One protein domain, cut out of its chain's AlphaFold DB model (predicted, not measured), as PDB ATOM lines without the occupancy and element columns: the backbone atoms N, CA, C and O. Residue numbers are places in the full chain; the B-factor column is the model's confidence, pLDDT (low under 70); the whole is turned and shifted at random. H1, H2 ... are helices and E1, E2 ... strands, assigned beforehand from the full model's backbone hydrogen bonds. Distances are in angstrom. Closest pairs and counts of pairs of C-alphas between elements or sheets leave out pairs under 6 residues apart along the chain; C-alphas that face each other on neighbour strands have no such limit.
ATOM      1  N   LEU A 624     133.267 172.048 190.737       98.00
ATOM      2  CA  LEU A 624     134.540 172.675 190.389       98.00
ATOM      3  C   LEU A 624     134.672 173.997 191.150       98.00
ATOM      4  O   LEU A 624     133.824 174.874 190.994       98.00
ATOM      5  N   VAL A 625     135.737 174.169 191.931       97.75
ATOM      6  CA  VAL A 625     136.117 175.466 192.510       97.75
ATOM      7  C   VAL A 625     137.202 176.088 191.639       97.75
ATOM      8  O   VAL A 625     138.238 175.471 191.401       97.75
ATOM      9  N   VAL A 626     136.970 177.303 191.149       97.62
ATOM     10  CA  VAL A 626     137.892 178.011 190.259       97.62
ATOM     11  C   VAL A 626     138.528 179.189 190.985       97.62
ATOM     12  O   VAL A 626     137.841 180.132 191.389       97.62
ATOM     13  N   THR A 627     139.845 179.109 191.144       96.88
ATOM     14  CA  THR A 627     140.685 179.999 191.951       96.88
ATOM     15  C   THR A 627     141.716 180.728 191.084       96.88
ATOM     16  O   THR A 627     141.794 180.523 189.872       96.88
ATOM     17  N   ASN A 628     142.482 181.627 191.696       95.62
ATOM     18  CA  ASN A 628     143.509 182.458 191.062       95.62
ATOM     19  C   ASN A 628     144.622 182.804 192.073       95.62
ATOM     20  O   ASN A 628     144.474 182.549 193.271       95.62
ATOM     21  N   SER A 629     145.687 183.454 191.599       95.06
ATOM     22  CA  SER A 629     146.875 183.858 192.375       95.06
ATOM     23  C   SER A 629     146.586 184.695 193.626       95.06
ATOM     24  O   SER A 629     147.357 184.629 194.575       95.06
ATOM     25  N   GLU A 630     145.478 185.438 193.679       95.12
ATOM     26  CA  GLU A 630     145.077 186.264 194.838       95.12
ATOM     27  C   GLU A 630     144.048 185.565 195.753       95.12
ATOM     28  O   GLU A 630     143.536 186.149 196.712       95.12
ATOM     29  N   THR A 631     143.714 184.300 195.479       94.12
ATOM     30  CA  THR A 631     142.838 183.502 196.345       94.12
ATOM     31  C   THR A 631     143.536 183.225 197.679       94.12
ATOM     32  O   THR A 631     144.661 182.725 197.721       94.12
ATOM     33  N   GLN A 632     142.872 183.540 198.790       91.44
ATOM     34  CA  GLN A 632     143.442 183.363 200.126       91.44
ATOM     35  C   GLN A 632     143.252 181.927 200.627       91.44
ATOM     36  O   GLN A 632     142.136 181.409 200.595       91.44
ATOM     37  N   GLN A 633     144.302 181.324 201.198       92.19
ATOM     38  CA  GLN A 633     144.248 179.991 201.815       92.19
ATOM     39  C   GLN A 633     143.072 179.825 202.796       92.19
ATOM     40  O   GLN A 633     142.377 178.815 202.760       92.19
ATOM     41  N   GLY A 634     142.804 180.831 203.638       91.12
ATOM     42  CA  GLY A 634     141.673 180.809 204.574       91.12
ATOM     43  C   GLY A 634     140.308 180.721 203.881       91.12
ATOM     44  O   GLY A 634     139.435 179.990 204.341       91.12
ATOM     45  N   GLN A 635     140.145 181.398 202.739       92.12
ATOM     46  CA  GLN A 635     138.918 181.363 201.940       92.12
ATOM     47  C   GLN A 635     138.768 180.022 201.223       92.12
ATOM     48  O   GLN A 635     137.691 179.427 201.261       92.12
ATOM     49  N   PHE A 636     139.845 179.528 200.607       94.12
ATOM     50  CA  PHE A 636     139.850 178.228 199.943       94.12
ATOM     51  C   PHE A 636     139.541 177.092 200.927       94.12
ATOM     52  O   PHE A 636     138.644 176.293 200.671       94.12
ATOM     53  N   ASN A 637     140.194 177.071 202.092       93.69
ATOM     54  CA  ASN A 637     139.955 176.062 203.123       93.69
ATOM     55  C   ASN A 637     138.531 176.146 203.699       93.69
ATOM     56  O   ASN A 637     137.899 175.110 203.889       93.69
ATOM     57  N   ALA A 638     137.982 177.349 203.911       93.88
ATOM     58  CA  ALA A 638     136.598 177.509 204.366       93.88
ATOM     59  C   ALA A 638     135.570 177.005 203.331       93.88
ATOM     60  O   ALA A 638     134.565 176.403 203.709       93.88
ATOM     61  N   ILE A 639     135.823 177.208 202.031       95.50
ATOM     62  CA  ILE A 639     135.015 176.636 200.940       95.50
ATOM     63  C   ILE A 639     135.160 175.112 200.904       95.50
ATOM     64  O   ILE A 639     134.159 174.404 200.824       95.50
ATOM     65  N   ARG A 640     136.395 174.610 201.011       95.25
ATOM     66  CA  ARG A 640     136.714 173.181 200.997       95.25
ATOM     67  C   ARG A 640     136.007 172.429 202.119       95.25
ATOM     68  O   ARG A 640     135.285 171.486 201.820       95.25
ATOM     69  N   THR A 641     136.144 172.873 203.367       94.56
ATOM     70  CA  THR A 641     135.459 172.263 204.520       94.56
ATOM     71  C   THR A 641     133.941 172.364 204.397       94.56
ATOM     72  O   THR A 641     133.238 171.397 204.675       94.56
ATOM     73  N   PHE A 642     133.405 173.479 203.891       95.69
ATOM     74  CA  PHE A 642     131.960 173.590 203.690       95.69
ATOM     75  C   PHE A 642     131.406 172.587 202.655       95.69
ATOM     76  O   PHE A 642     130.264 172.147 202.754       95.69
ATOM     77  N   ILE A 643     132.202 172.228 201.644       96.19
ATOM     78  CA  ILE A 643     131.793 171.300 200.584       96.19
ATOM     79  C   ILE A 643     132.068 169.842 200.971       96.19
ATOM     80  O   ILE A 643     131.189 168.997 200.817       96.19
ATOM     81  N   GLN A 644     133.263 169.551 201.487       94.44
ATOM     82  CA  GLN A 644     133.702 168.193 201.812       94.44
ATOM     83  C   GLN A 644     133.126 167.710 203.150       94.44
ATOM     84  O   GLN A 644     132.611 166.597 203.207       94.44
ATOM     85  N   ASP A 645     133.128 168.558 204.184       92.44
ATOM     86  CA  ASP A 645     132.803 168.157 205.560       92.44
ATOM     87  C   ASP A 645     131.339 168.488 205.935       92.44
ATOM     88  O   ASP A 645     130.629 167.638 206.464       92.44
ATOM     89  N   ASP A 646     130.848 169.701 205.632       92.81
ATOM     90  CA  ASP A 646     129.466 170.130 205.963       92.81
ATOM     91  C   ASP A 646     128.398 169.589 204.984       92.81
ATOM     92  O   ASP A 646     127.227 169.460 205.359       92.81
ATOM     93  N   LEU A 647     128.763 169.324 203.720       94.12
ATOM     94  CA  LEU A 647     127.850 168.852 202.663       94.12
ATOM     95  C   LEU A 647     128.099 167.403 202.210       94.12
ATOM     96  O   LEU A 647     127.241 166.851 201.521       94.12
ATOM     97  N   GLY A 648     129.236 166.791 202.562       93.62
ATOM     98  CA  GLY A 648     129.594 165.433 202.128       93.62
ATOM     99  C   GLY A 648     129.864 165.296 200.621       93.62
ATOM    100  O   GLY A 648     129.717 164.207 200.065       93.62
ATOM    101  N   LEU A 649     130.213 166.388 199.929       95.38
ATOM    102  CA  LEU A 649     130.382 166.421 198.473       95.38
ATOM    103  C   LEU A 649     131.856 166.483 198.059       95.38
ATOM    104  O   LEU A 649     132.676 167.196 198.636       95.38
ATOM    105  N   LYS A 650     132.196 165.784 196.973       95.88
ATOM    106  CA  LYS A 650     133.515 165.899 196.341       95.88
ATOM    107  C   LYS A 650     133.619 167.156 195.475       95.88
ATOM    108  O   LYS A 650     132.693 167.494 194.734       95.88
ATOM    109  N   MET A 651     134.799 167.777 195.496       96.50
ATOM    110  CA  MET A 651     135.156 168.910 194.639       96.50
ATOM    111  C   MET A 651     136.544 168.750 194.019       96.50
ATOM    112  O   MET A 651     137.450 168.235 194.673       96.50
ATOM    113  N   ASN A 652     136.707 169.281 192.809       97.38
ATOM    114  CA  ASN A 652     138.002 169.507 192.165       97.38
ATOM    115  C   ASN A 652     138.318 171.012 192.172       97.38
ATOM    116  O   ASN A 652     137.405 171.837 192.257       97.38
ATOM    117  N   THR A 653     139.597 171.382 192.057       96.25
ATOM    118  CA  THR A 653     140.041 172.791 192.072       96.25
ATOM    119  C   THR A 653     140.848 173.128 190.822       96.25
ATOM    120  O   THR A 653     141.755 172.380 190.467       96.25
ATOM    121  N   TRP A 654     140.546 174.251 190.164       96.69
ATOM    122  CA  TRP A 654     141.253 174.739 188.974       96.69
ATOM    123  C   TRP A 654     141.723 176.179 189.175       96.69
ATOM    124  O   TRP A 654     140.908 177.075 189.381       96.69
ATOM    125  N   ASN A 655     143.030 176.413 189.085       96.00
ATOM    126  CA  ASN A 655     143.622 177.726 189.322       96.00
ATOM    127  C   ASN A 655     143.990 178.408 187.994       96.00
ATOM    128  O   ASN A 655     144.913 177.970 187.303       96.00
ATOM    129  N   VAL A 656     143.294 179.486 187.616       95.50
ATOM    130  CA  VAL A 656     143.536 180.156 186.320       95.50
ATOM    131  C   VAL A 656     144.907 180.828 186.229       95.50
ATOM    132  O   VAL A 656     145.429 180.975 185.127       95.50
ATOM    133  N   SER A 657     145.527 181.175 187.362       94.56
ATOM    134  CA  SER A 657     146.897 181.704 187.397       94.56
ATOM    135  C   SER A 657     147.961 180.610 187.260       94.56
ATOM    136  O   SER A 657     149.115 180.924 186.991       94.56
ATOM    137  N   LEU A 658     147.586 179.332 187.388       93.06
ATOM    138  CA  LEU A 658     148.461 178.193 187.095       93.06
ATOM    139  C   LEU A 658     148.309 177.702 185.643       93.06
ATOM    140  O   LEU A 658     149.295 177.340 185.008       93.06
ATOM    141  N   TYR A 659     147.081 177.709 185.111       92.00
ATOM    142  CA  TYR A 659     146.749 177.164 183.783       92.00
ATOM    143  C   TYR A 659     146.595 178.217 182.669       92.00
ATOM    144  O   TYR A 659     146.306 177.875 181.523       92.00
ATOM    145  N   GLY A 660     146.743 179.506 182.981       90.69
ATOM    146  CA  GLY A 660     146.595 180.620 182.034       90.69
ATOM    147  C   GLY A 660     145.148 181.014 181.712       90.69
ATOM    148  O   GLY A 660     144.898 182.161 181.342       90.69
ATOM    149  N   GLY A 661     144.183 180.106 181.877       92.94
ATOM    150  CA  GLY A 661     142.765 180.352 181.612       92.94
ATOM    151  C   GLY A 661     141.901 179.108 181.821       92.94
ATOM    152  O   GLY A 661     142.141 178.333 182.744       92.94
ATOM    153  N   MET A 662     140.890 178.923 180.964       93.56
ATOM    154  CA  MET A 662     139.899 177.833 181.056       93.56
ATOM    155  C   MET A 662     140.092 176.703 180.023       93.56
ATOM    156  O   MET A 662     139.253 175.808 179.944       93.56
ATOM    157  N   SER A 663     141.149 176.731 179.207       89.50
ATOM    158  CA  SER A 663     141.458 175.649 178.255       89.50
ATOM    159  C   SER A 663     142.343 174.578 178.890       89.50
ATOM    160  O   SER A 663     143.368 174.894 179.490       89.50
ATOM    161  N   ILE A 664     142.004 173.313 178.662       86.06
ATOM    162  CA  ILE A 664     142.888 172.169 178.882       86.06
ATOM    163  C   ILE A 664     143.773 172.023 177.639       86.06
ATOM    164  O   ILE A 664     143.272 171.829 176.531       86.06
ATOM    165  N   VAL A 665     145.091 172.111 177.813       72.25
ATOM    166  CA  VAL A 665     146.058 171.880 176.729       72.25
ATOM    167  C   VAL A 665     146.317 170.379 176.631       72.25
ATOM    168  O   VAL A 665     146.980 169.814 177.492       72.25
ATOM    169  N   ASN A 666     145.797 169.712 175.600       64.81
ATOM    170  CA  ASN A 666     146.092 168.296 175.377       64.81
ATOM    171  C   ASN A 666     147.349 168.149 174.508       64.81
ATOM    172  O   ASN A 666     147.294 168.252 173.284       64.81
ATOM    173  N   ARG A 667     148.494 167.919 175.157       55.72
ATOM    174  CA  ARG A 667     149.838 168.001 174.556       55.72
ATOM    175  C   ARG A 667     150.124 167.012 173.413       55.72
ATOM    176  O   ARG A 667     151.132 167.165 172.732       55.72
ATOM    177  N   ASN A 668     149.255 166.025 173.199       57.72
ATOM    178  CA  ASN A 668     149.372 165.045 172.115       57.72
ATOM    179  C   ASN A 668     148.787 165.531 170.774       57.72
ATOM    180  O   ASN A 668     149.017 164.886 169.754       57.72
ATOM    181  N   ASN A 669     148.037 166.639 170.758       54.16
ATOM    182  CA  ASN A 669     147.413 167.163 169.545       54.16
ATOM    183  C   ASN A 669     148.208 168.370 169.024       54.16
ATOM    184  O   ASN A 669     148.220 169.434 169.636       54.16
ATOM    185  N   GLU A 670     148.824 168.231 167.847       51.41
ATOM    186  CA  GLU A 670     149.579 169.308 167.177       51.41
ATOM    187  C   GLU A 670     148.687 170.466 166.674       51.41
ATOM    188  O   GLU A 670     149.187 171.474 166.173       51.41
ATOM    189  N   LYS A 671     147.358 170.336 166.792       56.84
ATOM    190  CA  LYS A 671     146.370 171.317 166.335       56.84
ATOM    191  C   LYS A 671     145.748 172.086 167.510       56.84
ATOM    192  O   LYS A 671     145.086 171.468 168.341       56.84
ATOM    193  N   PRO A 672     145.807 173.433 167.520       55.09
ATOM    194  CA  PRO A 672     145.090 174.271 168.493       55.09
ATOM    195  C   PRO A 672     143.550 174.199 168.426       55.09
ATOM    196  O   PRO A 672     142.866 174.876 169.188       55.09
ATOM    197  N   GLU A 673     142.987 173.438 167.485       53.69
ATOM    198  CA  GLU A 673     141.538 173.335 167.263       53.69
ATOM    199  C   GLU A 673     140.854 172.347 168.229       53.69
ATOM    200  O   GLU A 673     139.651 172.466 168.462       53.69
ATOM    201  N   ASP A 674     141.617 171.438 168.850       57.09
ATOM    202  CA  ASP A 674     141.120 170.379 169.747       57.09
ATOM    203  C   ASP A 674     141.095 170.785 171.243       57.09
ATOM    204  O   ASP A 674     141.024 169.934 172.132       57.09
ATOM    205  N   GLU A 675     141.177 172.082 171.558       72.12
ATOM    206  CA  GLU A 675     141.196 172.567 172.945       72.12
ATOM    207  C   GLU A 675     139.856 172.359 173.673       72.12
ATOM    208  O   GLU A 675     138.855 173.043 173.428       72.12
ATOM    209  N   GLU A 676     139.848 171.456 174.655       86.38
ATOM    210  CA  GLU A 676     138.709 171.275 175.547       86.38
ATOM    211  C   GLU A 676     138.674 172.381 176.613       86.38
ATOM    212  O   GLU A 676     139.629 172.589 177.359       86.38
ATOM    213  N   ASN A 677     137.541 173.075 176.743       91.12
ATOM    214  CA  ASN A 677     137.325 173.988 177.862       91.12
ATOM    215  C   ASN A 677     136.965 173.197 179.133       91.12
ATOM    216  O   ASN A 677     136.029 172.396 179.105       91.12
ATOM    217  N   ILE A 678     137.655 173.466 180.247       94.25
ATOM    218  CA  ILE A 678     137.526 172.752 181.530       94.25
ATOM    219  C   ILE A 678     136.076 172.604 182.004       94.25
ATOM    220  O   ILE A 678     135.706 171.569 182.556       94.25
ATOM    221  N   LEU A 679     135.235 173.606 181.735       94.75
ATOM    222  CA  LEU A 679     133.839 173.652 182.162       94.75
ATOM    223  C   LEU A 679     132.990 172.517 181.565       94.75
ATOM    224  O   LEU A 679     132.054 172.054 182.215       94.75
ATOM    225  N   LYS A 680     133.351 172.002 180.379       92.62
ATOM    226  CA  LYS A 680     132.642 170.897 179.707       92.62
ATOM    227  C   LYS A 680     132.703 169.585 180.498       92.62
ATOM    228  O   LYS A 680     131.740 168.820 180.490       92.62
ATOM    229  N   ARG A 681     133.772 169.362 181.275       93.31
ATOM    230  CA  ARG A 681     133.899 168.210 182.195       93.31
ATOM    231  C   ARG A 681     132.984 168.303 183.425       93.31
ATOM    232  O   ARG A 681     132.867 167.339 184.180       93.31
ATOM    233  N   TYR A 682     132.314 169.444 183.605       94.75
ATOM    234  CA  TYR A 682     131.361 169.721 184.683       94.75
ATOM    235  C   TYR A 682     129.948 169.992 184.141       94.75
ATOM    236  O   TYR A 682     129.146 170.692 184.769       94.75
ATOM    237  N   ARG A 683     129.614 169.385 182.994       92.69
ATOM    238  CA  ARG A 683     128.245 169.273 182.479       92.69
ATOM    239  C   ARG A 683     127.308 168.653 183.525       92.69
ATOM    240  O   ARG A 683     127.639 167.635 184.128       92.69
ATOM    241  N   GLY A 684     126.162 169.288 183.775       91.69
ATOM    242  CA  GLY A 684     125.193 168.891 184.810       91.69
ATOM    243  C   GLY A 684     125.640 169.122 186.265       91.69
ATOM    244  O   GLY A 684     124.877 168.835 187.186       91.69
ATOM    245  N   LYS A 685     126.857 169.637 186.490       95.56
ATOM    246  CA  LYS A 685     127.492 169.805 187.810       95.56
ATOM    247  C   LYS A 685     127.568 171.281 188.231       95.56
ATOM    248  O   LYS A 685     127.089 172.177 187.533       95.56
ATOM    249  N   THR A 686     128.145 171.535 189.402       97.75
ATOM    250  CA  THR A 686     128.284 172.880 189.979       97.75
ATOM    251  C   THR A 686     129.649 173.485 189.649       97.75
ATOM    252  O   THR A 686     130.667 172.802 189.737       97.75
ATOM    253  N   VAL A 687     129.700 174.779 189.338       98.19
ATOM    254  CA  VAL A 687     130.941 175.544 189.169       98.19
ATOM    255  C   VAL A 687     130.903 176.789 190.057       98.19
ATOM    256  O   VAL A 687     129.986 177.607 189.979       98.19
ATOM    257  N   ILE A 688     131.920 176.938 190.901       97.81
ATOM    258  CA  ILE A 688     132.125 178.077 191.794       97.81
ATOM    259  C   ILE A 688     133.286 178.897 191.235       97.81
ATOM    260  O   ILE A 688     134.417 178.424 191.210       97.81
ATOM    261  N   LEU A 689     133.023 180.127 190.802       96.69
ATOM    262  CA  LEU A 689     134.038 181.057 190.305       96.69
ATOM    263  C   LEU A 689     134.370 182.075 191.402       96.69
ATOM    264  O   LEU A 689     133.473 182.777 191.866       96.69
ATOM    265  N   LEU A 690     135.632 182.206 191.817       94.88
ATOM    266  CA  LEU A 690     136.009 183.275 192.749       94.88
ATOM    267  C   LEU A 690     136.139 184.612 192.004       94.88
ATOM    268  O   LEU A 690     136.849 184.720 191.005       94.88
ATOM    269  N   GLY A 691     135.397 185.622 192.462       90.44
ATOM    270  CA  GLY A 691     135.235 186.927 191.808       90.44
ATOM    271  C   GLY A 691     136.244 187.998 192.228       90.44
ATOM    272  O   GLY A 691     136.059 189.167 191.886       90.44
ATOM    273  N   ASN A 692     137.286 187.630 192.978       91.31
ATOM    274  CA  ASN A 692     138.357 188.539 193.375       91.31
ATOM    275  C   ASN A 692     139.230 188.946 192.170       91.31
ATOM    276  O   ASN A 692     139.331 188.226 191.176       91.31
ATOM    277  N   THR A 693     139.856 190.120 192.273       92.94
ATOM    278  CA  THR A 693     140.778 190.635 191.246       92.94
ATOM    279  C   THR A 693     142.182 190.081 191.446       92.94
ATOM    280  O   THR A 693     142.615 189.933 192.586       92.94
ATOM    281  N   PHE A 694     142.892 189.817 190.350       93.81
ATOM    282  CA  PHE A 694     144.275 189.341 190.353       93.81
ATOM    283  C   PHE A 694     145.056 189.872 189.143       93.81
ATOM    284  O   PHE A 694     144.467 190.249 188.128       93.81
ATOM    285  N   THR A 695     146.383 189.923 189.252       91.75
ATOM    286  CA  THR A 695     147.271 190.210 188.113       91.75
ATOM    287  C   THR A 695     147.377 188.958 187.246       91.75
ATOM    288  O   THR A 695     147.688 187.886 187.758       91.75
ATOM    289  N   HIS A 696     147.116 189.070 185.941       91.19
ATOM    290  CA  HIS A 696     147.173 187.932 185.016       91.19
ATOM    291  C   HIS A 696     148.429 188.032 184.150       91.19
ATOM    292  O   HIS A 696     148.472 188.809 183.198       91.19
ATOM    293  N   PHE A 697     149.476 187.283 184.511       88.12
ATOM    294  CA  PHE A 697     150.723 187.152 183.740       88.12
ATOM    295  C   PHE A 697     151.370 188.490 183.334       88.12
ATOM    296  O   PHE A 697     152.023 188.586 182.294       88.12
ATOM    297  N   GLY A 698     151.269 189.512 184.191       80.12
ATOM    298  CA  GLY A 698     151.838 190.850 183.966       80.12
ATOM    299  C   GLY A 698     150.985 191.792 183.111       80.12
ATOM    300  O   GLY A 698     151.420 192.907 182.838       80.12
ATOM    301  N   SER A 699     149.783 191.375 182.708       81.44
ATOM    302  CA  SER A 699     148.755 192.273 182.167       81.44
ATOM    303  C   SER A 699     147.974 192.981 183.288       81.44
ATOM    304  O   SER A 699     148.230 192.764 184.477       81.44
ATOM    305  N   ASP A 700     147.017 193.836 182.911       85.69
ATOM    306  CA  ASP A 700     146.107 194.516 183.838       85.69
ATOM    307  C   ASP A 700     145.378 193.558 184.800       85.69
ATOM    308  O   ASP A 700     145.249 192.353 184.568       85.69
ATOM    309  N   LYS A 701     144.845 194.112 185.896       90.81
ATOM    310  CA  LYS A 701     144.073 193.334 186.874       90.81
ATOM    311  C   LYS A 701     142.766 192.821 186.266       90.81
ATOM    312  O   LYS A 701     141.890 193.616 185.931       90.81
ATOM    313  N   LYS A 702     142.619 191.497 186.213       91.31
ATOM    314  CA  LYS A 702     141.425 190.781 185.741       91.31
ATOM    315  C   LYS A 702     140.649 190.180 186.915       91.31
ATOM    316  O   LYS A 702     141.165 190.058 188.027       91.31
ATOM    317  N   VAL A 703     139.413 189.764 186.664       92.00
ATOM    318  CA  VAL A 703     138.667 188.790 187.476       92.00
ATOM    319  C   VAL A 703     138.530 187.474 186.713       92.00
ATOM    320  O   VAL A 703     138.620 187.433 185.490       92.00
ATOM    321  N   THR A 704     138.235 186.380 187.417       92.06
ATOM    322  CA  THR A 704     138.049 185.043 186.817       92.06
ATOM    323  C   THR A 704     137.009 185.027 185.679       92.06
ATOM    324  O   THR A 704     137.131 184.236 184.748       92.06
ATOM    325  N   LEU A 705     136.014 185.928 185.712       92.12
ATOM    326  CA  LEU A 705     135.000 186.077 184.656       92.12
ATOM    327  C   LEU A 705     135.561 186.583 183.322       92.12
ATOM    328  O   LEU A 705     135.023 186.218 182.280       92.12
ATOM    329  N   ASP A 706     136.638 187.369 183.340       91.81
ATOM    330  CA  ASP A 706     137.235 187.926 182.121       91.81
ATOM    331  C   ASP A 706     137.888 186.827 181.267       91.81
ATOM    332  O   ASP A 706     138.036 186.992 180.062       91.81
ATOM    333  N   LEU A 707     138.202 185.676 181.882       92.69
ATOM    334  CA  LEU A 707     138.708 184.458 181.236       92.69
ATOM    335  C   LEU A 707     137.593 183.426 180.937       92.69
ATOM    336  O   LEU A 707     137.864 182.365 180.368       92.69
ATOM    337  N   CYS A 708     136.335 183.716 181.296       92.25
ATOM    338  CA  CYS A 708     135.174 182.851 181.063       92.25
ATOM    339  C   CYS A 708     134.357 183.317 179.851       92.25
ATOM    340  O   CYS A 708     133.539 184.235 179.962       92.25
ATOM    341  N   HIS A 709     134.481 182.629 178.712       91.38
ATOM    342  CA  HIS A 709     133.629 182.913 177.556       91.38
ATOM    343  C   HIS A 709     132.154 182.592 177.860       91.38
ATOM    344  O   HIS A 709     131.788 181.443 178.117       91.38
ATOM    345  N   SER A 710     131.299 183.612 177.797       92.00
ATOM    346  CA  SER A 710     129.898 183.551 178.234       92.00
ATOM    347  C   SER A 710     129.024 182.577 177.435       92.00
ATOM    348  O   SER A 710     128.064 182.049 177.995       92.00
ATOM    349  N   SER A 711     129.365 182.258 176.175       90.31
ATOM    350  CA  SER A 711     128.651 181.191 175.449       90.31
ATOM    351  C   SER A 711     128.886 179.818 176.070       90.31
ATOM    352  O   SER A 711     127.927 179.081 176.229       90.31
ATOM    353  N   VAL A 712     130.109 179.499 176.513       91.88
ATOM    354  CA  VAL A 712     130.436 178.171 177.063       91.88
ATOM    355  C   VAL A 712     129.702 177.960 178.385       91.88
ATOM    356  O   VAL A 712     129.119 176.906 178.617       91.88
ATOM    357  N   VAL A 713     129.646 178.998 179.226       93.94
ATOM    358  CA  VAL A 713     128.839 178.976 180.455       93.94
ATOM    359  C   VAL A 713     127.353 178.806 180.139       93.94
ATOM    360  O   VAL A 713     126.679 178.030 180.811       93.94
ATOM    361  N   ALA A 714     126.839 179.471 179.103       92.69
ATOM    362  CA  ALA A 714     125.452 179.312 178.683       92.69
ATOM    363  C   ALA A 714     125.157 177.905 178.123       92.69
ATOM    364  O   ALA A 714     124.147 177.309 178.487       92.69
ATOM    365  N   GLU A 715     126.037 177.364 177.277       90.62
ATOM    366  CA  GLU A 715     125.964 176.020 176.691       90.62
ATOM    367  C   GLU A 715     125.878 174.956 177.796       90.62
ATOM    368  O   GLU A 715     124.949 174.145 177.804       90.62
ATOM    369  N   GLU A 716     126.768 175.019 178.790       92.31
ATOM    370  CA  GLU A 716     126.734 174.103 179.934       92.31
ATOM    371  C   GLU A 716     125.547 174.371 180.876       92.31
ATOM    372  O   GLU A 716     124.961 173.426 181.400       92.31
ATOM    373  N   CYS A 717     125.104 175.623 181.043       92.19
ATOM    374  CA  CYS A 717     123.867 175.935 181.769       92.19
ATOM    375  C   CYS A 717     122.605 175.365 181.106       92.19
ATOM    376  O   CYS A 717     121.677 174.962 181.810       92.19
ATOM    377  N   CYS A 718     122.546 175.316 179.773       87.88
ATOM    378  CA  CYS A 718     121.485 174.608 179.056       87.88
ATOM    379  C   CYS A 718     121.596 173.089 179.235       87.88
ATOM    380  O   CYS A 718     120.572 172.424 179.369       87.88
ATOM    381  N   ALA A 719     122.816 172.554 179.339       87.25
ATOM    382  CA  ALA A 719     123.088 171.160 179.692       87.25
ATOM    383  C   ALA A 719     123.004 170.857 181.211       87.25
ATOM    384  O   ALA A 719     123.499 169.828 181.674       87.25
ATOM    385  N   GLY A 720     122.370 171.737 181.998       88.88
ATOM    386  CA  GLY A 720     122.039 171.520 183.412       88.88
ATOM    387  C   GLY A 720     123.088 171.981 184.432       88.88
ATOM    388  O   GLY A 720     122.801 171.956 185.632       88.88
ATOM    389  N   SER A 721     124.271 172.434 184.005       93.31
ATOM    390  CA  SER A 721     125.290 172.951 184.925       93.31
ATOM    391  C   SER A 721     124.840 174.232 185.620       93.31
ATOM    392  O   SER A 721     124.101 175.055 185.074       93.31
ATOM    393  N   SER A 722     125.315 174.420 186.844       95.50
ATOM    394  CA  SER A 722     124.941 175.551 187.692       95.50
ATOM    395  C   SER A 722     126.182 176.310 188.153       95.50
ATOM    396  O   SER A 722     127.167 175.708 188.567       95.50
ATOM    397  N   TYR A 723     126.135 177.637 188.076       96.19
ATOM    398  CA  TYR A 723     127.273 178.532 188.252       96.19
ATOM    399  C   TYR A 723     126.986 179.592 189.319       96.19
ATOM    400  O   TYR A 723     125.977 180.306 189.254       96.19
ATOM    401  N   VAL A 724     127.917 179.746 190.260       96.38
ATOM    402  CA  VAL A 724     127.928 180.851 191.224       96.38
ATOM    403  C   VAL A 724     129.268 181.577 191.197       96.38
ATOM    404  O   VAL A 724     130.323 180.953 191.272       96.38
ATOM    405  N   VAL A 725     129.230 182.906 191.111       95.69
ATOM    406  CA  VAL A 725     130.418 183.753 191.277       95.69
ATOM    407  C   VAL A 725     130.453 184.270 192.712       95.69
ATOM    408  O   VAL A 725     129.562 185.021 193.103       95.69
ATOM    409  N   LEU A 726     131.441 183.878 193.515       94.25
ATOM    410  CA  LEU A 726     131.546 184.319 194.909       94.25
ATOM    411  C   LEU A 726     132.384 185.595 195.016       94.25
ATOM    412  O   LEU A 726     133.550 185.613 194.621       94.25
ATOM    413  N   GLY A 727     131.800 186.654 195.577       88.25
ATOM    414  CA  GLY A 727     132.486 187.920 195.838       88.25
ATOM    415  C   GLY A 727     132.802 188.760 194.597       88.25
ATOM    416  O   GLY A 727     133.875 189.354 194.519       88.25
ATOM    417  N   ALA A 728     131.890 188.818 193.627       82.25
ATOM    418  CA  ALA A 728     132.062 189.597 192.403       82.25
ATOM    419  C   ALA A 728     131.758 191.093 192.602       82.25
ATOM    420  O   ALA A 728     130.824 191.476 193.312       82.25
ATOM    421  N   THR A 729     132.486 191.964 191.901       77.25
ATOM    422  CA  THR A 729     132.122 193.383 191.784       77.25
ATOM    423  C   THR A 729     130.912 193.540 190.850       77.25
ATOM    424  O   THR A 729     130.837 192.926 189.786       77.25
ATOM    425  N   GLN A 730     129.923 194.355 191.245       71.44
ATOM    426  CA  GLN A 730     128.606 194.380 190.579       71.44
ATOM    427  C   GLN A 730     128.654 194.766 189.084       71.44
ATOM    428  O   GLN A 730     127.811 194.304 188.318       71.44
ATOM    429  N   GLY A 731     129.611 195.609 188.673       75.12
ATOM    430  CA  GLY A 731     129.678 196.206 187.331       75.12
ATOM    431  C   GLY A 731     129.902 195.192 186.206       75.12
ATOM    432  O   GLY A 731     128.963 194.860 185.481       75.12
ATOM    433  N   SER A 732     131.131 194.681 186.075       74.38
ATOM    434  CA  SER A 732     131.494 193.697 185.040       74.38
ATOM    435  C   SER A 732     130.649 192.425 185.137       74.38
ATOM    436  O   SER A 732     130.213 191.886 184.120       74.38
ATOM    437  N   CYS A 733     130.330 191.989 186.359       87.12
ATOM    438  CA  CYS A 733     129.514 190.803 186.580       87.12
ATOM    439  C   CYS A 733     128.086 190.945 186.023       87.12
ATOM    440  O   CYS A 733     127.589 190.007 185.402       87.12
ATOM    441  N   SER A 734     127.424 192.102 186.167       89.38
ATOM    442  CA  SER A 734     126.067 192.289 185.624       89.38
ATOM    443  C   SER A 734     126.033 192.212 184.096       89.38
ATOM    444  O   SER A 734     125.109 191.621 183.533       89.38
ATOM    445  N   GLU A 735     127.054 192.757 183.427       89.69
ATOM    446  CA  GLU A 735     127.195 192.642 181.974       89.69
ATOM    447  C   GLU A 735     127.483 191.203 181.538       89.69
ATOM    448  O   GLU A 735     126.800 190.690 180.656       89.69
ATOM    449  N   TRP A 736     128.424 190.517 182.188       92.19
ATOM    450  CA  TRP A 736     128.762 189.126 181.873       92.19
ATOM    451  C   TRP A 736     127.576 188.165 182.095       92.19
ATOM    452  O   TRP A 736     127.330 187.266 181.285       92.19
ATOM    453  N   LEU A 737     126.770 188.396 183.139       92.62
ATOM    454  CA  LEU A 737     125.515 187.675 183.376       92.62
ATOM    455  C   LEU A 737     124.480 187.954 182.275       92.62
ATOM    456  O   LEU A 737     123.818 187.024 181.819       92.62
ATOM    457  N   GLN A 738     124.333 189.205 181.824       91.12
ATOM    458  CA  GLN A 738     123.454 189.555 180.702       91.12
ATOM    459  C   GLN A 738     123.912 188.899 179.389       91.12
ATOM    460  O   GLN A 738     123.082 188.357 178.655       91.12
ATOM    461  N   ASP A 739     125.215 188.920 179.118       92.75
ATOM    462  CA  ASP A 739     125.817 188.345 177.917       92.75
ATOM    463  C   ASP A 739     125.635 186.823 177.864       92.75
ATOM    464  O   ASP A 739     125.310 186.277 176.811       92.75
ATOM    465  N   SER A 740     125.753 186.156 179.015       93.75
ATOM    466  CA  SER A 740     125.520 184.715 179.161       93.75
ATOM    467  C   SER A 740     124.049 184.322 178.976       93.75
ATOM    468  O   SER A 740     123.762 183.223 178.519       93.75
ATOM    469  N   VAL A 741     123.083 185.203 179.279       93.38
ATOM    470  CA  VAL A 741     121.657 184.914 179.018       93.38
ATOM    471  C   VAL A 741     121.347 184.860 177.522       93.38
ATOM    472  O   VAL A 741     120.466 184.099 177.119       93.38
ATOM    473  N   PHE A 742     122.053 185.639 176.701       92.38
ATOM    474  CA  PHE A 742     121.828 185.714 175.259       92.38
ATOM    475  C   PHE A 742     123.156 185.674 174.465       92.38
ATOM    476  O   PHE A 742     123.595 186.703 173.934       92.38
ATOM    477  N   PRO A 743     123.786 184.489 174.345       91.50
ATOM    478  CA  PRO A 743     125.093 184.300 173.714       91.50
ATOM    479  C   PRO A 743     124.998 184.255 172.174       91.50
ATOM    480  O   PRO A 743     125.275 183.242 171.541       91.50
ATOM    481  N   GLU A1097     121.062 196.283 167.853       94.50
ATOM    482  CA  GLU A1097     121.306 195.691 169.180       94.50
ATOM    483  C   GLU A1097     121.779 194.237 169.088       94.50
ATOM    484  O   GLU A1097     122.728 193.866 169.773       94.50
ATOM    485  N   TRP A1098     121.150 193.432 168.223       93.69
ATOM    486  CA  TRP A1098     121.540 192.037 167.987       93.69
ATOM    487  C   TRP A1098     122.980 191.948 167.468       93.69
ATOM    488  O   TRP A1098     123.814 191.236 168.028       93.69
ATOM    489  N   ASN A1099     123.304 192.719 166.426       94.12
ATOM    490  CA  ASN A1099     124.643 192.729 165.841       94.12
ATOM    491  C   ASN A1099     125.684 193.318 166.813       94.12
ATOM    492  O   ASN A1099     126.801 192.807 166.872       94.12
ATOM    493  N   LYS A1100     125.325 194.327 167.626       95.00
ATOM    494  CA  LYS A1100     126.193 194.845 168.699       95.00
ATOM    495  C   LYS A1100     126.525 193.758 169.722       95.00
ATOM    496  O   LYS A1100     127.685 193.656 170.110       95.00
ATOM    497  N   GLN A1101     125.552 192.941 170.132       93.06
ATOM    498  CA  GLN A1101     125.812 191.843 171.065       93.06
ATOM    499  C   GLN A1101     126.787 190.827 170.475       93.06
ATOM    500  O   GLN A1101     127.787 190.503 171.108       93.06
ATOM    501  N   HIS A1102     126.528 190.362 169.251       93.19
ATOM    502  CA  HIS A1102     127.409 189.414 168.577       93.19
ATOM    503  C   HIS A1102     128.855 189.937 168.488       93.19
ATOM    504  O   HIS A1102     129.804 189.210 168.776       93.19
ATOM    505  N   LEU A1103     129.029 191.218 168.143       94.69
ATOM    506  CA  LEU A1103     130.347 191.854 168.088       94.69
ATOM    507  C   LEU A1103     131.006 191.972 169.473       94.69
ATOM    508  O   LEU A1103     132.208 191.739 169.573       94.69
ATOM    509  N   LYS A1104     130.243 192.260 170.540       94.31
ATOM    510  CA  LYS A1104     130.744 192.277 171.928       94.31
ATOM    511  C   LYS A1104     131.266 190.899 172.352       94.31
ATOM    512  O   LYS A1104     132.397 190.787 172.817       94.31
ATOM    513  N   LEU A1105     130.467 189.853 172.128       92.56
ATOM    514  CA  LEU A1105     130.822 188.462 172.429       92.56
ATOM    515  C   LEU A1105     132.065 188.024 171.641       92.56
ATOM    516  O   LEU A1105     133.009 187.484 172.211       92.56
ATOM    517  N   ARG A1106     132.117 188.335 170.339       93.44
ATOM    518  CA  ARG A1106     133.280 188.044 169.493       93.44
ATOM    519  C   ARG A1106     134.542 188.779 169.958       93.44
ATOM    520  O   ARG A1106     135.613 188.179 169.932       93.44
ATOM    521  N   ALA A1107     134.435 190.037 170.384       93.88
ATOM    522  CA  ALA A1107     135.568 190.791 170.925       93.88
ATOM    523  C   ALA A1107     136.082 190.180 172.241       93.88
ATOM    524  O   ALA A1107     137.284 189.974 172.378       93.88
ATOM    525  N   SER A1108     135.179 189.800 173.155       92.06
ATOM    526  CA  SER A1108     135.528 189.069 174.384       92.06
ATOM    527  C   SER A1108     136.241 187.745 174.079       92.06
ATOM    528  O   SER A1108     137.281 187.470 174.671       92.06
ATOM    529  N   ARG A1109     135.763 186.961 173.100       91.19
ATOM    530  CA  ARG A1109     136.435 185.722 172.673       91.19
ATOM    531  C   ARG A1109     137.869 185.963 172.193       91.19
ATOM    532  O   ARG A1109     138.759 185.215 172.579       91.19
ATOM    533  N   VAL A1110     138.087 186.993 171.373       92.56
ATOM    534  CA  VAL A1110     139.424 187.332 170.855       92.56
ATOM    535  C   VAL A1110     140.353 187.785 171.985       92.56
ATOM    536  O   VAL A1110     141.487 187.320 172.032       92.56
ATOM    537  N   ALA A1111     139.867 188.603 172.926       92.00
ATOM    538  CA  ALA A1111     140.641 189.012 174.099       92.00
ATOM    539  C   ALA A1111     141.068 187.802 174.953       92.00
ATOM    540  O   ALA A1111     142.253 187.636 175.218       92.00
ATOM    541  N   ILE A1112     140.140 186.886 175.267       91.62
ATOM    542  CA  ILE A1112     140.436 185.644 176.004       91.62
ATOM    543  C   ILE A1112     141.500 184.800 175.282       91.62
ATOM    544  O   ILE A1112     142.379 184.231 175.923       91.62
ATOM    545  N   GLN A1113     141.452 184.720 173.947       90.44
ATOM    546  CA  GLN A1113     142.449 183.984 173.161       90.44
ATOM    547  C   GLN A1113     143.831 184.671 173.157       90.44
ATOM    548  O   GLN A1113     144.848 183.978 173.181       90.44
ATOM    549  N   GLN A1114     143.888 186.006 173.176       91.06
ATOM    550  CA  GLN A1114     145.134 186.783 173.282       91.06
ATOM    551  C   GLN A1114     145.759 186.691 174.685       91.06
ATOM    552  O   GLN A1114     146.967 186.476 174.811       91.06
ATOM    553  N   ASP A1115     144.929 186.769 175.727       90.62
ATOM    554  CA  ASP A1115     145.318 186.570 177.127       90.62
ATOM    555  C   ASP A1115     145.899 185.164 177.339       90.62
ATOM    556  O   ASP A1115     146.981 185.002 177.905       90.62
ATOM    557  N   LEU A1116     145.212 184.137 176.828       89.62
ATOM    558  CA  LEU A1116     145.634 182.738 176.916       89.62
ATOM    559  C   LEU A1116     146.931 182.464 176.136       89.62
ATOM    560  O   LEU A1116     147.766 181.689 176.601       89.62
ATOM    561  N   GLY A1117     147.128 183.110 174.981       88.19
ATOM    562  CA  GLY A1117     148.384 183.052 174.227       88.19
ATOM    563  C   GLY A1117     149.560 183.618 175.026       88.19
ATOM    564  O   GLY A1117     150.556 182.926 175.234       88.19
ATOM    565  N   SER A1118     149.395 184.833 175.555       89.88
ATOM    566  CA  SER A1118     150.400 185.528 176.377       89.88
ATOM    567  C   SER A1118     150.757 184.732 177.641       89.88
ATOM    568  O   SER A1118     151.930 184.548 177.969       89.88
ATOM    569  N   ALA A1119     149.744 184.191 178.326       90.25
ATOM    570  CA  ALA A1119     149.933 183.352 179.505       90.25
ATOM    571  C   ALA A1119     150.709 182.065 179.185       90.25
ATOM    572  O   ALA A1119     151.600 181.682 179.941       90.25
ATOM    573  N   ARG A1120     150.425 181.409 178.049       87.12
ATOM    574  CA  ARG A1120     151.145 180.201 177.611       87.12
ATOM    575  C   ARG A1120     152.598 180.469 177.260       87.12
ATOM    576  O   ARG A1120     153.445 179.668 177.641       87.12
ATOM    577  N   GLU A1121     152.895 181.571 176.574       88.75
ATOM    578  CA  GLU A1121     154.276 181.960 176.275       88.75
ATOM    579  C   GLU A1121     155.074 182.155 177.574       88.75
ATOM    580  O   GLU A1121     156.162 181.592 177.733       88.75
ATOM    581  N   ARG A1122     154.501 182.861 178.560       89.81
ATOM    582  CA  ARG A1122     155.145 183.063 179.865       89.81
ATOM    583  C   ARG A1122     155.278 181.754 180.658       89.81
ATOM    584  O   ARG A1122     156.367 181.461 181.147       89.81
ATOM    585  N   LEU A1123     154.243 180.911 180.710       88.94
ATOM    586  CA  LEU A1123     154.302 179.589 181.356       88.94
ATOM    587  C   LEU A1123     155.366 178.674 180.726       88.94
ATOM    588  O   LEU A1123     156.161 178.087 181.457       88.94
ATOM    589  N   ALA A1124     155.430 178.587 179.394       86.00
ATOM    590  CA  ALA A1124     156.397 177.748 178.679       86.00
ATOM    591  C   ALA A1124     157.849 178.227 178.858       86.00
ATOM    592  O   ALA A1124     158.772 177.415 178.949       86.00
ATOM    593  N   ASN A1125     158.059 179.542 178.957       85.81
ATOM    594  CA  ASN A1125     159.370 180.108 179.253       85.81
ATOM    595  C   ASN A1125     159.808 179.841 180.705       85.81
ATOM    596  O   ASN A1125     161.006 179.648 180.950       85.81
ATOM    597  N   MET A1126     158.872 179.805 181.661       87.06
ATOM    598  CA  MET A1126     159.178 179.906 183.093       87.06
ATOM    599  C   MET A1126     158.947 178.644 183.930       87.06
ATOM    600  O   MET A1126     159.639 178.491 184.929       87.06
ATOM    601  N   SER A1127     158.046 177.728 183.570       83.25
ATOM    602  CA  SER A1127     157.781 176.513 184.358       83.25
ATOM    603  C   SER A1127     158.288 175.243 183.672       83.25
ATOM    604  O   SER A1127     158.283 175.139 182.446       83.25
TER     605      SER A1127
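AT A GLANCE: This is residues 624 to 743 and 1097 to 1127 of the 1131 residues of an uncharacterized protein of Coleophoma cylindrospora (UniProt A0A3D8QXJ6). A four-stranded parallel sheet has helix H1 over one face and the short helices H3, H4 and H5 toward its other side; beyond these runs the long straight helix H7, clear of the sheet. The hairpin E4 and E5 follows the end of E3, and the loop of residues 668 to 673 sticks out. The printed part has 151 residues, seven named helices and six named strands, in the order E1 H1 E2 H2 H3 E3 E4 E5 H4 H5 E6 H6 H7. The class is mixed; the whole is compact, with a radius of gyration of the C-alphas of 15.6 A and spans of 45 by 41 by 30 A.

IN THESE COORDINATES: The sheet runs E2, residues 651 to 655, 13.3 A; E1, 624 to 627, beginning at C-alpha 624 (134.540, 172.675, 190.389); E3, 686 to 690, 13.2 A; and E6, 722 to 726, 13.1 A. E4 is residues 693 to 695 and E5 701 to 703. H1 is residues 633 to 644, 15.8 A; H2 656 to 659; H3 678 to 682; H4 704 to 707; H5 710 to 718, 12.3 A; H6 730 to 741, 16.5 A. H7, residues 1097 to 1126, 43.3 A, ends at C-alpha 1126 (159.178, 179.906, 183.093).

HOW THE PARTS SIT: E2 and E6 are edge strands. N 625 and O 652 of E1 and E2 are 2.9 A apart, N 688 and O 624 of E3 and E1 2.8 A, and N 687 and O 722 of E3 and E6 2.8 A, within hydrogen-bond range. E1, H1, E2 form a strand-helix-strand unit, two parallel neighbour strands with a helix between, its crossover right-handed; E2, H2 H3, E3 form a split one, with E1 between the strands, also right-handed. H1 and the sheet make two layers, a helix on one face, at a height over the sheet of 9.9 A; H1 runs along the strands, at 3 degrees to E1 on the local plane. H3, H4 and H5 only graze the sheet. E3 runs on into E4 at 68 degrees; in the antiparallel hairpin E4 and E5, N 694 and O 702 are 2.9 A apart. H5 touches H3, the closest C-alphas being Glu 716 and Lys 680, 6.7 A. H6, with residues 736 to 741 alone, touches H5, closest C-alphas Ser 740 and Ser 710, 4.6 A. H7 is close but not clearly touching H4, closest C-alphas Ile 1112 and Leu 707, 5.6 A; H2 and H7 are near each other. O i to N i+4 pairs are within range throughout H1, H5 and H7, in 7 of 8 in H6 and 0 of 1 in H3, which has 2 of 2 O i to N i+3 pairs; H2 and H4 are too short.

THE WHOLE: The C-alphas farthest apart, Asp 645 and Asn 1099, are 47.4 A apart. Residues 744 to 1096 are not printed; C-alphas 743 and 1097 are 12.8 A apart. H2 to H3 is a long link. Residues 666 to 674 have pLDDT under 70.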